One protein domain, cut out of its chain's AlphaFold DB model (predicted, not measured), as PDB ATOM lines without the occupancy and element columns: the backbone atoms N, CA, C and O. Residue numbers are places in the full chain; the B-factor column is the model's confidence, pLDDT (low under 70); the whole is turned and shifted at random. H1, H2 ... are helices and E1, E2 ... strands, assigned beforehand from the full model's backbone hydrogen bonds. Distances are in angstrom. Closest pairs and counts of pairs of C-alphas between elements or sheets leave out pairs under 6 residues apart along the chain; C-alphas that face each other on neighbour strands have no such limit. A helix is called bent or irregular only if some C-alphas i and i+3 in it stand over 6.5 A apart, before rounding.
ATOM      1  N   ILE A  16       8.319  40.411  -0.258       96.12
ATOM      2  CA  ILE A  16       8.556  41.755  -0.808       96.12
ATOM      3  C   ILE A  16       7.242  42.521  -0.947       96.12
ATOM      4  O   ILE A  16       7.185  43.720  -0.683       96.12
ATOM      5  N   CYS A  17       6.178  41.842  -1.373       96.12
ATOM      6  CA  CYS A  17       4.903  42.484  -1.661       96.12
ATOM      7  C   CYS A  17       3.718  41.629  -1.214       96.12
ATOM      8  O   CYS A  17       3.794  40.399  -1.181       96.12
ATOM      9  N   LEU A  18       2.600  42.296  -0.932       96.44
ATOM     10  CA  LEU A  18       1.335  41.668  -0.576       96.44
ATOM     11  C   LEU A  18       0.168  42.357  -1.285       96.44
ATOM     12  O   LEU A  18       0.217  43.555  -1.570       96.44
ATOM     13  N   ASN A  19      -0.890  41.599  -1.539       96.62
ATOM     14  CA  ASN A  19      -2.161  42.101  -2.030       96.62
ATOM     15  C   ASN A  19      -3.291  41.316  -1.372       96.62
ATOM     16  O   ASN A  19      -3.324  40.093  -1.461       96.62
ATOM     17  N   TRP A  20      -4.200  42.027  -0.712       94.38
ATOM     18  CA  TRP A  20      -5.393  41.441  -0.119       94.38
ATOM     19  C   TRP A  20      -6.583  41.805  -0.997       94.38
ATOM     20  O   TRP A  20      -6.919  42.984  -1.127       94.38
ATOM     21  N   ALA A  21      -7.173  40.805  -1.644       92.44
ATOM     22  CA  ALA A  21      -8.332  40.981  -2.502       92.44
ATOM     23  C   ALA A  21      -9.573  40.410  -1.818       92.44
ATOM     24  O   ALA A  21      -9.575  39.267  -1.356       92.44
ATOM     25  N   GLU A  22     -10.628  41.211  -1.774       87.94
ATOM     26  CA  GLU A  22     -11.958  40.783  -1.356       87.94
ATOM     27  C   GLU A  22     -12.829  40.601  -2.597       87.94
ATOM     28  O   GLU A  22     -12.778  41.423  -3.520       87.94
ATOM     29  N   ALA A  71     -13.225  39.620  21.815       45.78
ATOM     30  CA  ALA A  71     -12.832  40.361  20.625       45.78
ATOM     31  C   ALA A  71     -12.070  39.481  19.610       45.78
ATOM     32  O   ALA A  71     -12.360  39.539  18.420       45.78
ATOM     33  N   ILE A  72     -11.132  38.626  20.041       51.03
ATOM     34  CA  ILE A  72     -10.339  37.752  19.147       51.03
ATOM     35  C   ILE A  72     -11.224  36.689  18.476       51.03
ATOM     36  O   ILE A  72     -11.120  36.482  17.262       51.03
ATOM     37  N   GLN A  73     -12.137  36.075  19.233       51.09
ATOM     38  CA  GLN A  73     -13.136  35.145  18.696       51.09
ATOM     39  C   GLN A  73     -14.080  35.855  17.702       51.09
ATOM     40  O   GLN A  73     -14.414  35.305  16.646       51.09
ATOM     41  N   ALA A  74     -14.464  37.105  17.997       46.88
ATOM     42  CA  ALA A  74     -15.278  37.942  17.115       46.88
ATOM     43  C   ALA A  74     -14.538  38.350  15.825       46.88
ATOM     44  O   ALA A  74     -15.149  38.375  14.760       46.88
ATOM     45  N   PHE A  75     -13.224  38.602  15.866       48.12
ATOM     46  CA  PHE A  75     -12.435  38.931  14.667       48.12
ATOM     47  C   PHE A  75     -12.202  37.715  13.753       48.12
ATOM     48  O   PHE A  75     -12.289  37.858  12.531       48.12
ATOM     49  N   SER A  76     -11.963  36.522  14.317       51.53
ATOM     50  CA  SER A  76     -11.810  35.284  13.532       51.53
ATOM     51  C   SER A  76     -13.114  34.935  12.797       51.53
ATOM     52  O   SER A  76     -13.119  34.704  11.586       51.53
ATOM     53  N   SER A  77     -14.253  35.043  13.492       53.06
ATOM     54  CA  SER A  77     -15.582  34.780  12.919       53.06
ATOM     55  C   SER A  77     -16.081  35.864  11.949       53.06
ATOM     56  O   SER A  77     -16.692  35.525  10.935       53.06
ATOM     57  N   ALA A  78     -15.784  37.148  12.183       50.50
ATOM     58  CA  ALA A  78     -16.172  38.237  11.278       50.50
ATOM     59  C   ALA A  78     -15.389  38.228   9.951       50.50
ATOM     60  O   ALA A  78     -15.960  38.510   8.899       50.50
ATOM     61  N   SER A  79     -14.102  37.858   9.975       54.53
ATOM     62  CA  SER A  79     -13.253  37.820   8.770       54.53
ATOM     63  C   SER A  79     -13.685  36.773   7.732       54.53
ATOM     64  O   SER A  79     -13.405  36.929   6.543       54.53
ATOM     65  N   CYS A  80     -14.416  35.741   8.169       60.31
ATOM     66  CA  CYS A  80     -14.923  34.659   7.325       60.31
ATOM     67  C   CYS A  80     -16.279  34.975   6.668       60.31
ATOM     68  O   CYS A  80     -16.789  34.150   5.909       60.31
ATOM     69  N   GLN A  81     -16.887  36.137   6.946       66.31
ATOM     70  CA  GLN A  81     -18.182  36.512   6.357       66.31
ATOM     71  C   GLN A  81     -18.084  36.752   4.850       66.31
ATOM     72  O   GLN A  81     -19.034  36.493   4.113       66.31
ATOM     73  N   ARG A  82     -16.928  37.233   4.383       79.50
ATOM     74  CA  ARG A  82     -16.692  37.548   2.976       79.50
ATOM     75  C   ARG A  82     -15.446  36.847   2.479       79.50
ATOM     76  O   ARG A  82     -14.377  36.981   3.069       79.50
ATOM     77  N   PHE A  83     -15.587  36.139   1.366       86.00
ATOM     78  CA  PHE A  83     -14.471  35.464   0.727       86.00
ATOM     79  C   PHE A  83     -13.375  36.468   0.348       86.00
ATOM     80  O   PHE A  83     -13.626  37.455  -0.349       86.00
ATOM     81  N   ASN A  84     -12.158  36.223   0.827       90.81
ATOM     82  CA  ASN A  84     -11.009  37.065   0.543       90.81
ATOM     83  C   ASN A  84      -9.725  36.231   0.462       90.81
ATOM     84  O   ASN A  84      -9.577  35.217   1.149       90.81
ATOM     85  N   ILE A  85      -8.813  36.660  -0.410       94.12
ATOM     86  CA  ILE A  85      -7.534  36.000  -0.670       94.12
ATOM     87  C   ILE A  85      -6.407  37.004  -0.443       94.12
ATOM     88  O   ILE A  85      -6.365  38.077  -1.047       94.12
ATOM     89  N   LEU A  86      -5.461  36.614   0.403       95.00
ATOM     90  CA  LEU A  86      -4.166  37.248   0.560       95.00
ATOM     91  C   LEU A  86      -3.164  36.587  -0.393       95.00
ATOM     92  O   LEU A  86      -2.864  35.399  -0.278       95.00
ATOM     93  N   CYS A  87      -2.622  37.382  -1.305       96.25
ATOM     94  CA  CYS A  87      -1.529  37.017  -2.193       96.25
ATOM     95  C   CYS A  87      -0.235  37.640  -1.674       96.25
ATOM     96  O   CYS A  87      -0.164  38.856  -1.487       96.25
ATOM     97  N   THR A  88       0.808  36.840  -1.492       97.06
ATOM     98  CA  THR A  88       2.135  37.314  -1.071       97.06
ATOM     99  C   THR A  88       3.188  36.896  -2.082       97.06
ATOM    100  O   THR A  88       3.163  35.771  -2.569       97.06
ATOM    101  N   GLY A  89       4.098  37.809  -2.421       97.31
ATOM    102  CA  GLY A  89       5.205  37.570  -3.346       97.31
ATOM    103  C   GLY A  89       6.552  37.725  -2.651       97.31
ATOM    104  O   GLY A  89       6.740  38.671  -1.881       97.31
ATOM    105  N   ASP A  90       7.481  36.809  -2.917       96.56
ATOM    106  CA  ASP A  90       8.825  36.827  -2.334       96.56
ATOM    107  C   ASP A  90       9.939  37.169  -3.333       96.56
ATOM    108  O   ASP A  90       9.739  37.304  -4.547       96.56
ATOM    109  N   LYS A  91      11.144  37.323  -2.778       96.12
ATOM    110  CA  LYS A  91      12.361  37.647  -3.527       96.12
ATOM    111  C   LYS A  91      12.872  36.541  -4.452       96.12
ATOM    112  O   LYS A  91      13.721  36.834  -5.286       96.12
ATOM    113  N   ASP A  92      12.371  35.316  -4.305       95.56
ATOM    114  CA  ASP A  92      12.813  34.143  -5.064       95.56
ATOM    115  C   ASP A  92      11.746  33.723  -6.096       95.56
ATOM    116  O   ASP A  92      11.747  32.596  -6.602       95.56
ATOM    117  N   GLY A  93      10.807  34.617  -6.422       95.19
ATOM    118  CA  GLY A  93       9.864  34.414  -7.515       95.19
ATOM    119  C   GLY A  93       8.692  33.511  -7.152       95.19
ATOM    120  O   GLY A  93       8.041  32.983  -8.058       95.19
ATOM    121  N   CYS A  94       8.419  33.294  -5.863       96.44
ATOM    122  CA  CYS A  94       7.261  32.530  -5.421       96.44
ATOM    123  C   CYS A  94       6.115  33.426  -4.954       96.44
ATOM    124  O   CYS A  94       6.303  34.407  -4.237       96.44
ATOM    125  N   ILE A  95       4.905  33.014  -5.318       96.75
ATOM    126  CA  ILE A  95       3.644  33.612  -4.894       96.75
ATOM    127  C   ILE A  95       2.933  32.593  -4.029       96.75
ATOM    128  O   ILE A  95       2.760  31.457  -4.469       96.75
ATOM    129  N   CYS A  96       2.501  32.992  -2.844       96.62
ATOM    130  CA  CYS A  96       1.652  32.179  -1.987       96.62
ATOM    131  C   CYS A  96       0.258  32.803  -1.908       96.62
ATOM    132  O   CYS A  96       0.111  34.026  -1.894       96.62
ATOM    133  N   PHE A  97      -0.756  31.947  -1.858       96.06
ATOM    134  CA  PHE A  97      -2.156  32.333  -1.734       96.06
ATOM    135  C   PHE A  97      -2.695  31.808  -0.411       96.06
ATOM    136  O   PHE A  97      -2.520  30.627  -0.099       96.06
ATOM    137  N   SER A  98      -3.370  32.668   0.344       94.00
ATOM    138  CA  SER A  98      -4.008  32.309   1.604       94.00
ATOM    139  C   SER A  98      -5.417  32.878   1.673       94.00
ATOM    140  O   SER A  98      -5.601  34.084   1.546       94.00
ATOM    141  N   ILE A  99      -6.412  32.037   1.935       92.19
ATOM    142  CA  ILE A  99      -7.784  32.490   2.186       92.19
ATOM    143  C   ILE A  99      -7.871  33.007   3.625       92.19
ATOM    144  O   ILE A  99      -7.239  32.442   4.525       92.19
ATOM    145  N   PHE A 100      -8.573  34.126   3.828       88.62
ATOM    146  CA  PHE A 100      -8.686  34.836   5.118       88.62
ATOM    147  C   PHE A 100      -7.345  35.296   5.715       88.62
ATOM    148  O   PHE A 100      -7.271  35.662   6.884       88.62
ATOM    149  N   GLY A 101      -6.262  35.233   4.933       88.19
ATOM    150  CA  GLY A 101      -4.898  35.408   5.435       88.19
ATOM    151  C   GLY A 101      -4.447  34.319   6.418       88.19
ATOM    152  O   GLY A 101      -3.417  34.499   7.058       88.19
ATOM    153  N   ILE A 102      -5.205  33.220   6.549       85.38
ATOM    154  CA  ILE A 102      -4.964  32.140   7.518       85.38
ATOM    155  C   ILE A 102      -4.679  30.808   6.825       85.38
ATOM    156  O   ILE A 102      -3.708  30.128   7.158       85.38
ATOM    157  N   PHE A 103      -5.531  30.422   5.876       88.62
ATOM    158  CA  PHE A 103      -5.488  29.099   5.267       88.62
ATOM    159  C   PHE A 103      -4.711  29.117   3.941       88.62
ATOM    160  O   PHE A 103      -5.220  29.671   2.961       88.62
ATOM    161  N   PRO A 104      -3.500  28.529   3.865       91.81
ATOM    162  CA  PRO A 104      -2.720  28.499   2.633       91.81
ATOM    163  C   PRO A 104      -3.354  27.542   1.618       91.81
ATOM    164  O   PRO A 104      -3.534  26.359   1.901       91.81
ATOM    165  N   ILE A 105      -3.642  28.034   0.413       92.81
ATOM    166  CA  ILE A 105      -4.308  27.245  -0.640       92.81
ATOM    167  C   ILE A 105      -3.396  26.848  -1.794       92.81
ATOM    168  O   ILE A 105      -3.727  25.950  -2.566       92.81
ATOM    169  N   GLY A 106      -2.256  27.515  -1.953       92.56
ATOM    170  CA  GLY A 106      -1.370  27.215  -3.065       92.56
ATOM    171  C   GLY A 106      -0.144  28.105  -3.134       92.56
ATOM    172  O   GLY A 106      -0.083  29.174  -2.523       92.56
ATOM    173  N   LYS A 107       0.831  27.643  -3.919       95.31
ATOM    174  CA  LYS A 107       2.081  28.344  -4.203       95.31
ATOM    175  C   LYS A 107       2.431  28.203  -5.680       95.31
ATOM    176  O   LYS A 107       2.404  27.099  -6.217       95.31
ATOM    177  N   ILE A 108       2.807  29.304  -6.322       95.25
ATOM    178  CA  ILE A 108       3.302  29.329  -7.703       95.25
ATOM    179  C   ILE A 108       4.745  29.813  -7.677       95.25
ATOM    180  O   ILE A 108       5.027  30.861  -7.109       95.25
ATOM    181  N   ASN A 109       5.661  29.073  -8.302       95.31
ATOM    182  CA  ASN A 109       7.042  29.514  -8.492       95.31
ATOM    183  C   ASN A 109       7.246  29.918  -9.954       95.31
ATOM    184  O   ASN A 109       7.304  29.053 -10.829       95.31
ATOM    185  N   ILE A 110       7.389  31.219 -10.202       95.19
ATOM    186  CA  ILE A 110       7.525  31.799 -11.543       95.19
ATOM    187  C   ILE A 110       8.785  31.299 -12.250       95.19
ATOM    188  O   ILE A 110       8.755  31.087 -13.459       95.19
ATOM    189  N   ASN A 111       9.846  30.960 -11.510       92.19
ATOM    190  CA  ASN A 111      11.039  30.354 -12.100       92.19
ATOM    191  C   ASN A 111      10.767  28.985 -12.733       92.19
ATOM    192  O   ASN A 111      11.641  28.456 -13.409       92.19
ATOM    193  N   LYS A 112       9.621  28.346 -12.471       91.31
ATOM    194  CA  LYS A 112       9.246  27.038 -13.034       91.31
ATOM    195  C   LYS A 112       8.123  27.135 -14.068       91.31
ATOM    196  O   LYS A 112       7.789  26.118 -14.668       91.31
ATOM    197  N   VAL A 113       7.546  28.319 -14.277       90.00
ATOM    198  CA  VAL A 113       6.433  28.514 -15.212       90.00
ATOM    199  C   VAL A 113       6.987  28.777 -16.618       90.00
ATOM    200  O   VAL A 113       7.728  29.745 -16.800       90.00
ATOM    201  N   PRO A 114       6.653  27.947 -17.622       89.00
ATOM    202  CA  PRO A 114       7.014  28.224 -19.006       89.00
ATOM    203  C   PRO A 114       6.113  29.322 -19.583       89.00
ATOM    204  O   PRO A 114       4.886  29.252 -19.506       89.00
ATOM    205  N   ILE A 115       6.730  30.323 -20.203       88.56
ATOM    206  CA  ILE A 115       6.053  31.428 -20.880       88.56
ATOM    207  C   ILE A 115       6.071  31.133 -22.373       88.56
ATOM    208  O   ILE A 115       7.124  31.121 -23.005       88.56
ATOM    209  N   HIS A 116       4.900  30.903 -22.950       87.00
ATOM    210  CA  HIS A 116       4.780  30.650 -24.378       87.00
ATOM    211  C   HIS A 116       4.399  31.941 -25.086       87.00
ATOM    212  O   HIS A 116       3.344  32.511 -24.813       87.00
ATOM    213  N   VAL A 117       5.244  32.378 -26.014       83.00
ATOM    214  CA  VAL A 117       4.957  33.522 -26.877       83.00
ATOM    215  C   VAL A 117       4.801  33.004 -28.295       83.00
ATOM    216  O   VAL A 117       5.679  32.316 -28.820       83.00
ATOM    217  N   GLN A 118       3.663  33.314 -28.910       81.00
ATOM    218  CA  GLN A 118       3.416  33.015 -30.312       81.00
ATOM    219  C   GLN A 118       3.656  34.286 -31.123       81.00
ATOM    220  O   GLN A 118       2.925  35.262 -30.988       81.00
ATOM    221  N   SER A 119       4.697  34.273 -31.953       74.25
ATOM    222  CA  SER A 119       5.020  35.371 -32.863       74.25
ATOM    223  C   SER A 119       5.266  34.808 -34.259       74.25
ATOM    224  O   SER A 119       6.032  33.861 -34.423       74.25
ATOM    225  N   SER A 120       4.577  35.358 -35.264       71.56
ATOM    226  CA  SER A 120       4.736  34.990 -36.681       71.56
ATOM    227  C   SER A 120       4.692  33.470 -36.953       71.56
ATOM    228  O   SER A 120       5.539  32.908 -37.642       71.56
ATOM    229  N   GLY A 121       3.735  32.760 -36.339       74.00
ATOM    230  CA  GLY A 121       3.524  31.317 -36.539       74.00
ATOM    231  C   GLY A 121       4.511  30.384 -35.822       74.00
ATOM    232  O   GLY A 121       4.257  29.182 -35.760       74.00
ATOM    233  N   LYS A 122       5.584  30.908 -35.213       76.88
ATOM    234  CA  LYS A 122       6.512  30.127 -34.386       76.88
ATOM    235  C   LYS A 122       6.151  30.288 -32.909       76.88
ATOM    236  O   LYS A 122       6.066  31.400 -32.388       76.88
ATOM    237  N   ARG A 123       5.918  29.162 -32.231       82.31
ATOM    238  CA  ARG A 123       5.770  29.119 -30.773       82.31
ATOM    239  C   ARG A 123       7.166  29.046 -30.174       82.31
ATOM    240  O   ARG A 123       7.849  28.047 -30.368       82.31
ATOM    241  N   THR A 124       7.570  30.105 -29.490       83.69
ATOM    242  CA  THR A 124       8.815  30.141 -28.721       83.69
ATOM    243  C   THR A 124       8.499  30.036 -27.245       83.69
ATOM    244  O   THR A 124       7.612  30.737 -26.740       83.69
ATOM    245  N   SER A 125       9.216  29.151 -26.569       87.50
ATOM    246  CA  SER A 125       9.082  28.959 -25.132       87.50
ATOM    247  C   SER A 125      10.192  29.714 -24.409       87.50
ATOM    248  O   SER A 125      11.371  29.647 -24.759       87.50
ATOM    249  N   TYR A 126       9.796  30.469 -23.395       87.81
ATOM    250  CA  TYR A 126      10.692  31.216 -22.534       87.81
ATOM    251  C   TYR A 126      10.531  30.768 -21.093       87.81
ATOM    252  O   TYR A 126       9.484  30.276 -20.670       87.81
ATOM    253  N   ARG A 127      11.577  30.989 -20.313       90.88
ATOM    254  CA  ARG A 127      11.580  30.770 -18.877       90.88
ATOM    255  C   ARG A 127      12.243  31.955 -18.206       90.88
ATOM    256  O   ARG A 127      13.280  32.422 -18.665       90.88
ATOM    257  N   LEU A 128      11.651  32.425 -17.119       91.69
ATOM    258  CA  LEU A 128      12.305  33.409 -16.273       91.69
ATOM    259  C   LEU A 128      13.198  32.701 -15.248       91.69
ATOM    260  O   LEU A 128      12.798  31.693 -14.662       91.69
ATOM    261  N   GLN A 129      14.402  33.223 -15.047       91.25
ATOM    262  CA  GLN A 129      15.350  32.780 -14.029       91.25
ATOM    263  C   GLN A 129      15.729  33.953 -13.121       91.25
ATOM    264  O   GLN A 129      15.668  35.112 -13.542       91.25
ATOM    265  N   ASP A 130      16.134  33.635 -11.889       92.38
ATOM    266  CA  ASP A 130      16.517  34.599 -10.854       92.38
ATOM    267  C   ASP A 130      15.396  35.622 -10.608       92.38
ATOM    268  O   ASP A 130      15.632  36.828 -10.526       92.38
ATOM    269  N   VAL A 131      14.150  35.132 -10.575       94.94
ATOM    270  CA  VAL A 131      12.967  35.986 -10.491       94.94
ATOM    271  C   VAL A 131      12.817  36.567  -9.096       94.94
ATOM    272  O   VAL A 131      12.833  35.824  -8.122       94.94
ATOM    273  N   SER A 132      12.555  37.869  -9.023       95.62
ATOM    274  CA  SER A 132      12.131  38.559  -7.805       95.62
ATOM    275  C   SER A 132      10.816  39.292  -8.047       95.62
ATOM    276  O   SER A 132      10.665  40.011  -9.040       95.62
ATOM    277  N   ILE A 133       9.831  39.085  -7.171       96.81
ATOM    278  CA  ILE A 133       8.501  39.683  -7.324       96.81
ATOM    279  C   ILE A 133       8.502  41.072  -6.702       96.81
ATOM    280  O   ILE A 133       8.812  41.233  -5.527       96.81
ATOM    281  N   SER A 134       8.111  42.076  -7.483       96.31
ATOM    282  CA  SER A 134       7.998  43.456  -7.009       96.31
ATOM    283  C   SER A 134       6.556  43.858  -6.712       96.31
ATOM    284  O   SER A 134       6.316  44.660  -5.810       96.31
ATOM    285  N   LYS A 135       5.582  43.308  -7.447       97.06
ATOM    286  CA  LYS A 135       4.161  43.577  -7.218       97.06
ATOM    287  C   LYS A 135       3.293  42.389  -7.599       97.06
ATOM    288  O   LYS A 135       3.514  41.747  -8.621       97.06
ATOM    289  N   VAL A 136       2.252  42.174  -6.808       97.06
ATOM    290  CA  VAL A 136       1.166  41.237  -7.084       97.06
ATOM    291  C   VAL A 136      -0.164  41.978  -6.987       97.06
ATOM    292  O   VAL A 136      -0.319  42.862  -6.144       97.06
ATOM    293  N   SER A 137      -1.105  41.670  -7.874       96.88
ATOM    294  CA  SER A 137      -2.447  42.249  -7.871       96.88
ATOM    295  C   SER A 137      -3.452  41.220  -8.368       96.88
ATOM    296  O   SER A 137      -3.453  40.882  -9.551       96.88
ATOM    297  N   LEU A 138      -4.303  40.729  -7.471       96.06
ATOM    298  CA  LEU A 138      -5.415  39.845  -7.802       96.06
ATOM    299  C   LEU A 138      -6.651  40.691  -8.129       96.06
ATOM    300  O   LEU A 138      -6.951  41.672  -7.445       96.06
ATOM    301  N   SER A 139      -7.350  40.343  -9.205       93.81
ATOM    302  CA  SER A 139      -8.584  41.011  -9.599       93.81
ATOM    303  C   SER A 139      -9.705  40.741  -8.592       93.81
ATOM    304  O   SER A 139      -9.762  39.685  -7.965       93.81
ATOM    305  N   ARG A 140     -10.647  41.682  -8.458       90.31
ATOM    306  CA  ARG A 140     -11.786  41.550  -7.525       90.31
ATOM    307  C   ARG A 140     -12.737  40.413  -7.881       90.31
ATOM    308  O   ARG A 140     -13.315  39.806  -6.997       90.31
ATOM    309  N   ASN A 141     -12.853  40.095  -9.169       89.06
ATOM    310  CA  ASN A 141     -13.589  38.922  -9.633       89.06
ATOM    311  C   ASN A 141     -12.793  37.613  -9.463       89.06
ATOM    312  O   ASN A 141     -13.288  36.559  -9.846       89.06
ATOM    313  N   LEU A 142     -11.561  37.666  -8.943       90.88
ATOM    314  CA  LEU A 142     -10.657  36.536  -8.696       90.88
ATOM    315  C   LEU A 142     -10.166  35.784  -9.947       90.88
ATOM    316  O   LEU A 142      -9.476  34.777  -9.817       90.88
ATOM    317  N   HIS A 143     -10.479  36.251 -11.157       91.88
ATOM    318  CA  HIS A 143     -10.132  35.556 -12.402       91.88
ATOM    319  C   HIS A 143      -8.716  35.833 -12.912       91.88
ATOM    320  O   HIS A 143      -8.197  35.062 -13.715       91.88
ATOM    321  N   GLN A 144      -8.112  36.948 -12.512       94.69
ATOM    322  CA  GLN A 144      -6.886  37.444 -13.120       94.69
ATOM    323  C   GLN A 144      -5.894  37.866 -12.050       94.69
ATOM    324  O   GLN A 144      -6.209  38.653 -11.158       94.69
ATOM    325  N   LEU A 145      -4.662  37.394 -12.187       96.31
ATOM    326  CA  LEU A 145      -3.545  37.821 -11.361       96.31
ATOM    327  C   LEU A 145      -2.508  38.512 -12.236       96.31
ATOM    328  O   LEU A 145      -1.947  37.909 -13.153       96.31
ATOM    329  N   VAL A 146      -2.233  39.774 -11.924       96.81
ATOM    330  CA  VAL A 146      -1.173  40.551 -12.565       96.81
ATOM    331  C   VAL A 146       0.036  40.597 -11.645       96.81
ATOM    332  O   VAL A 146      -0.076  40.910 -10.456       96.81
ATOM    333  N   LEU A 147       1.201  40.305 -12.209       95.94
ATOM    334  CA  LEU A 147       2.477  40.320 -11.513       95.94
ATOM    335  C   LEU A 147       3.448  41.255 -12.208       95.94
ATOM    336  O   LEU A 147       3.567  41.240 -13.431       95.94
ATOM    337  N   LEU A 148       4.213  41.976 -11.402       97.12
ATOM    338  CA  LEU A 148       5.430  42.636 -11.833       97.12
ATOM    339  C   LEU A 148       6.606  41.924 -11.169       97.12
ATOM    340  O   LEU A 148       6.621  41.739  -9.948       97.12
ATOM    341  N   CYS A 149       7.576  41.503 -11.970       95.50
ATOM    342  CA  CYS A 149       8.762  40.817 -11.480       95.50
ATOM    343  C   CYS A 149       9.998  41.226 -12.278       95.50
ATOM    344  O   CYS A 149       9.890  41.645 -13.428       95.50
ATOM    345  N   SER A 150      11.173  41.129 -11.671       95.00
ATOM    346  CA  SER A 150      12.449  41.252 -12.373       95.00
ATOM    347  C   SER A 150      13.077  39.876 -12.545       95.00
ATOM    348  O   SER A 150      12.875  39.001 -11.709       95.00
ATOM    349  N   GLY A 151      13.808  39.664 -13.636       93.12
ATOM    350  CA  GLY A 151      14.491  38.395 -13.890       93.12
ATOM    351  C   GLY A 151      15.123  38.319 -15.275       93.12
ATOM    352  O   GLY A 151      14.888  39.169 -16.144       93.12
ATOM    353  N   LYS A 152      15.933  37.282 -15.489       92.38
ATOM    354  CA  LYS A 152      16.530  36.977 -16.795       92.38
ATOM    355  C   LYS A 152      15.552  36.141 -17.611       92.38
ATOM    356  O   LYS A 152      15.082  35.109 -17.136       92.38
ATOM    357  N   LEU A 153      15.249  36.578 -18.829       89.25
ATOM    358  CA  LEU A 153      14.385  35.840 -19.748       89.25
ATOM    359  C   LEU A 153      15.236  34.921 -20.622       89.25
ATOM    360  O   LEU A 153      16.033  35.394 -21.421       89.25
ATOM    361  N   ILE A 154      15.055  33.615 -20.487       87.75
ATOM    362  CA  ILE A 154      15.826  32.604 -21.209       87.75
ATOM    363  C   ILE A 154      14.935  31.969 -22.263       87.75
ATOM    364  O   ILE A 154      13.842  31.500 -21.953       87.75
ATOM    365  N   ASN A 155      15.407  31.940 -23.507       85.56
ATOM    366  CA  ASN A 155      14.767  31.187 -24.579       85.56
ATOM    367  C   ASN A 155      15.136  29.704 -24.434       85.56
ATOM    368  O   ASN A 155      16.308  29.349 -24.559       85.56
ATOM    369  N   THR A 156      14.153  28.843 -24.166       80.75
ATOM    370  CA  THR A 156      14.406  27.407 -23.971       80.75
ATOM    371  C   THR A 156      14.707  26.680 -25.277       80.75
ATOM    372  O   THR A 156      15.334  25.626 -25.246       80.75
ATOM    373  N   ASP A 157      14.295  27.241 -26.414       77.25
ATOM    374  CA  ASP A 157      14.443  26.609 -27.727       77.25
ATOM    375  C   ASP A 157      15.813  26.911 -28.360       77.25
ATOM    376  O   ASP A 157      16.293  26.142 -29.186       77.25
ATOM    377  N   ASN A 158      16.462  28.012 -27.957       71.19
ATOM    378  CA  ASN A 158      17.761  28.460 -28.470       71.19
ATOM    379  C   ASN A 158      18.669  28.948 -27.328       71.19
ATOM    380  O   ASN A 158      18.874  30.150 -27.140       71.19
ATOM    381  N   LEU A 159      19.255  28.000 -26.593       66.00
ATOM    382  CA  LEU A 159      20.167  28.262 -25.468       66.00
ATOM    383  C   LEU A 159      21.478  28.968 -25.881       66.00
ATOM    384  O   LEU A 159      22.179  29.507 -25.036       66.00
ATOM    385  N   SER A 160      21.834  28.995 -27.168       58.50
ATOM    386  CA  SER A 160      23.075  29.628 -27.645       58.50
ATOM    387  C   SER A 160      23.039  31.161 -27.646       58.50
ATOM    388  O   SER A 160      24.097  31.784 -27.617       58.50
ATOM    389  N   LEU A 161      21.850  31.779 -27.645       55.97
ATOM    390  CA  LEU A 161      21.681  33.237 -27.555       55.97
ATOM    391  C   LEU A 161      21.536  33.745 -26.108       55.97
ATOM    392  O   LEU A 161      21.388  34.947 -25.900       55.97
ATOM    393  N   SER A 162      21.529  32.859 -25.103       55.12
ATOM    394  CA  SER A 162      21.100  33.228 -23.748       55.12
ATOM    395  C   SER A 162      22.166  33.901 -22.877       55.12
ATOM    396  O   SER A 162      21.854  34.303 -21.759       55.12
ATOM    397  N   ASN A 163      23.412  34.006 -23.347       54.78
ATOM    398  CA  ASN A 163      24.539  34.411 -22.497       54.78
ATOM    399  C   ASN A 163      24.611  35.919 -22.187       54.78
ATOM    400  O   ASN A 163      25.296  36.272 -21.235       54.78
ATOM    401  N   ASP A 164      23.867  36.775 -22.899       55.53
ATOM    402  CA  ASP A 164      23.916  38.245 -22.749       55.53
ATOM    403  C   ASP A 164      22.549  38.897 -22.448       55.53
ATOM    404  O   ASP A 164      22.321  40.073 -22.736       55.53
ATOM    405  N   LEU A 165      21.593  38.166 -21.861       64.06
ATOM    406  CA  LEU A 165      20.317  38.780 -21.471       64.06
ATOM    407  C   LEU A 165      20.440  39.518 -20.136       64.06
ATOM    408  O   LEU A 165      20.579  38.918 -19.066       64.06
ATOM    409  N   SER A 166      20.345  40.845 -20.222       71.25
ATOM    410  CA  SER A 166      20.216  41.737 -19.077       71.25
ATOM    411  C   SER A 166      18.967  41.404 -18.253       71.25
ATOM    412  O   SER A 166      17.956  40.909 -18.759       71.25
ATOM    413  N   VAL A 167      19.043  41.663 -16.946       85.50
ATOM    414  CA  VAL A 167      17.893  41.523 -16.048       85.50
ATOM    415  C   VAL A 167      16.831  42.534 -16.474       85.50
ATOM    416  O   VAL A 167      17.054  43.741 -16.413       85.50
ATOM    417  N   GLY A 168      15.684  42.025 -16.918       90.44
ATOM    418  CA  GLY A 168      14.543  42.829 -17.340       90.44
ATOM    419  C   GLY A 168      13.455  42.873 -16.275       90.44
ATOM    420  O   GLY A 168      13.429  42.047 -15.361       90.44
ATOM    421  N   VAL A 169      12.536  43.828 -16.417       93.38
ATOM    422  CA  VAL A 169      11.268  43.856 -15.679       93.38
ATOM    423  C   VAL A 169      10.182  43.283 -16.581       93.38
ATOM    424  O   VAL A 169      10.006  43.732 -17.711       93.38
ATOM    425  N   HIS A 170       9.447  42.304 -16.069       93.50
ATOM    426  CA  HIS A 170       8.433  41.546 -16.790       93.50
ATOM    427  C   HIS A 170       7.078  41.708 -16.108       93.50
ATOM    428  O   HIS A 170       6.967  41.607 -14.882       93.50
ATOM    429  N   CYS A 171       6.047  41.936 -16.917       94.75
ATOM    430  CA  CYS A 171       4.656  41.930 -16.485       94.75
ATOM    431  C   CYS A 171       4.019  40.609 -16.916       94.75
ATOM    432  O   CYS A 171       3.992  40.301 -18.109       94.75
ATOM    433  N   LEU A 172       3.539  39.821 -15.956       93.88
ATOM    434  CA  LEU A 172       2.891  38.539 -16.220       93.88
ATOM    435  C   LEU A 172       1.412  38.624 -15.869       93.88
ATOM    436  O   LEU A 172       1.037  39.183 -14.839       93.88
ATOM    437  N   HIS A 173       0.591  38.017 -16.715       94.12
ATOM    438  CA  HIS A 173      -0.836  37.855 -16.495       94.12
ATOM    439  C   HIS A 173      -1.144  36.363 -16.366       94.12
ATOM    440  O   HIS A 173      -0.867  35.592 -17.287       94.12
ATOM    441  N   LEU A 174      -1.694  35.956 -15.225       93.75
ATOM    442  CA  LEU A 174      -2.076  34.574 -14.944       93.75
ATOM    443  C   LEU A 174      -3.588  34.456 -14.817       93.75
ATOM    444  O   LEU A 174      -4.246  35.313 -14.228       93.75
ATOM    445  N   ASP A 175      -4.107  33.353 -15.344       94.06
ATOM    446  CA  ASP A 175      -5.485  32.934 -15.132       94.06
ATOM    447  C   ASP A 175      -5.617  32.298 -13.742       94.06
ATOM    448  O   ASP A 175      -4.976  31.289 -13.435       94.06
ATOM    449  N   THR A 176      -6.440  32.914 -12.900       94.81
ATOM    450  CA  THR A 176      -6.791  32.427 -11.562       94.81
ATOM    451  C   THR A 176      -8.281  32.128 -11.428       94.81
ATOM    452  O   THR A 176      -8.783  32.015 -10.311       94.81
ATOM    453  N   SER A 177      -8.990  31.933 -12.547       93.94
ATOM    454  CA  SER A 177     -10.428  31.610 -12.597       93.94
ATOM    455  C   SER A 177     -10.840  30.456 -11.686       93.94
ATOM    456  O   SER A 177     -11.972  30.436 -11.210       93.94
ATOM    457  N   ILE A 178      -9.925  29.539 -11.352       93.75
ATOM    458  CA  ILE A 178     -10.161  28.478 -10.369       93.75
ATOM    459  C   ILE A 178     -10.667  29.002  -9.015       93.75
ATOM    460  O   ILE A 178     -11.528  28.363  -8.411       93.75
ATOM    461  N   PHE A 179     -10.193  30.167  -8.555       93.06
ATOM    462  CA  PHE A 179     -10.634  30.765  -7.290       93.06
ATOM    463  C   PHE A 179     -12.081  31.241  -7.348       93.06
ATOM    464  O   PHE A 179     -12.801  31.115  -6.363       93.06
ATOM    465  N   SER A 180     -12.517  31.749  -8.502       89.25
ATOM    466  CA  SER A 180     -13.907  32.153  -8.708       89.25
ATOM    467  C   SER A 180     -14.812  30.938  -8.937       89.25
ATOM    468  O   SER A 180     -15.826  30.777  -8.262       89.25
ATOM    469  N   ASN A 181     -14.395  30.016  -9.811       90.88
ATOM    470  CA  ASN A 181     -15.163  28.825 -10.189       90.88
ATOM    471  C   ASN A 181     -15.434  27.882  -9.010       90.88
ATOM    472  O   ASN A 181     -16.466  27.218  -8.987       90.88
ATOM    473  N   ARG A 182     -14.502  27.787  -8.053       90.81
ATOM    474  CA  ARG A 182     -14.608  26.920  -6.863       90.81
ATOM    475  C   ARG A 182     -14.739  27.726  -5.569       90.81
ATOM    476  O   ARG A 182     -14.342  27.258  -4.502       90.81
ATOM    477  N   LYS A 183     -15.244  28.961  -5.660       88.00
ATOM    478  CA  LYS A 183     -15.302  29.906  -4.537       88.00
ATOM    479  C   LYS A 183     -16.023  29.323  -3.327       88.00
ATOM    480  O   LYS A 183     -15.511  29.410  -2.217       88.00
TER     481      LYS A 183
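This is residues 16 to 22 and 71 to 183 of the 234 residues of the protein "Anaphase-promoting complex subunit 4" of Aegilops tauschii subsp. strangulata (UniProt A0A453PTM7). Two four-stranded sheets are partly face to face as a loose sandwich: a strongly twisted sheet E1 to E4, and a curled sheet E5 to E8 whose long strands E6 and E7 bend sharply, so that the last part of E6 covers E1 and E2. The short helices H1 and H2 lie at opposite ends of the long axis. The 120 printed residues hold, in chain order, E1, H1, E2, E3, E4, E5, E6, E7, H2, E8 and H3. Both sheets are antiparallel, in the orders E1 - E2 - E3 - E4 and E5 - E6 - E7 - E8, and the class is mixed, helices and strands. The whole is loose, with a radius of gyration of the C-alphas of 17.1 A and spans of 61 by 28 by 17 A.

E1, residues 16 to 22, begins with C-alpha 16 at (8.556, 41.755, -0.808) and is 20.5 A long. After the cut come H1, residues 71 to 79, E2, residues 84 to 90, 20.0 A, E3, residues 94 to 99, and E4, residues 103 to 109. E5 is residues 114 to 119. E6, residues 122 to 138, is 30.7 A long and bends by 108 degrees at residue 134, C-alpha (7.998, 43.456, -7.009). E7, residues 144 to 155, 25.3 A, bends by 93 degrees at residue 151. H2 is residues 159 to 164, E8 residues 168 to 175, 22.4 A, and H3 residues 177 to 181, ending with C-alpha 181 at (-15.163, 28.825, -10.189).

The two sheets form a sandwich, two sheets face to face, their facing parts 10.7 A centre to centre and their strands at 37 degrees. The closest C-alphas of E1 and E6 are those of Cys 17 and Lys 135, 5.7 A; of E2 and E6, those of Gly 89 and Ile 133, 5.6 A. E4 and E6 are apart. E2, E3 and E4 form a meander, each strand the antiparallel neighbour of the one before, as do E5, E6 and E7. Within hydrogen-bond range are N 19 and O 87, 2.8 A, for E1 and E2; N 88 and O 96, 2.9 A, for E2 and E3; N 97 and O 106, 2.9 A, for E3 and E4; N 117 and O 124, 3.0 A, for E5 and E6; N 134 and O 148, 2.9 A, for E6 and E7; and N 147 and O 172, 2.9 A, for E7 and E8. H1 is on neither sheet. H2 only grazes the sheet E5 to E8 with residues 161 to 164; H3 only just does, with residues 177 to 180 and 5 pairs of C-alphas within 10 A. Every O i to N i+4 pair is within range in H1 and H3; in H2, which is irregular with C-alphas 161 and 164 7.3 A apart, 0 of 2 are, and 1 of 3 O i to N i+3 pairs.

The outline is a rod, and the two C-alphas farthest apart, those of Ala 71 and Ser 160, are 61.1 A apart. Residues 23 to 70 are not printed, and C-alphas 22 and 71 are 22.0 A apart across this cut. The links that are printed whole are tight. The mean pLDDT of the printed part is 85.6, and residues 71 to 81 and 159 to 165 are under 70.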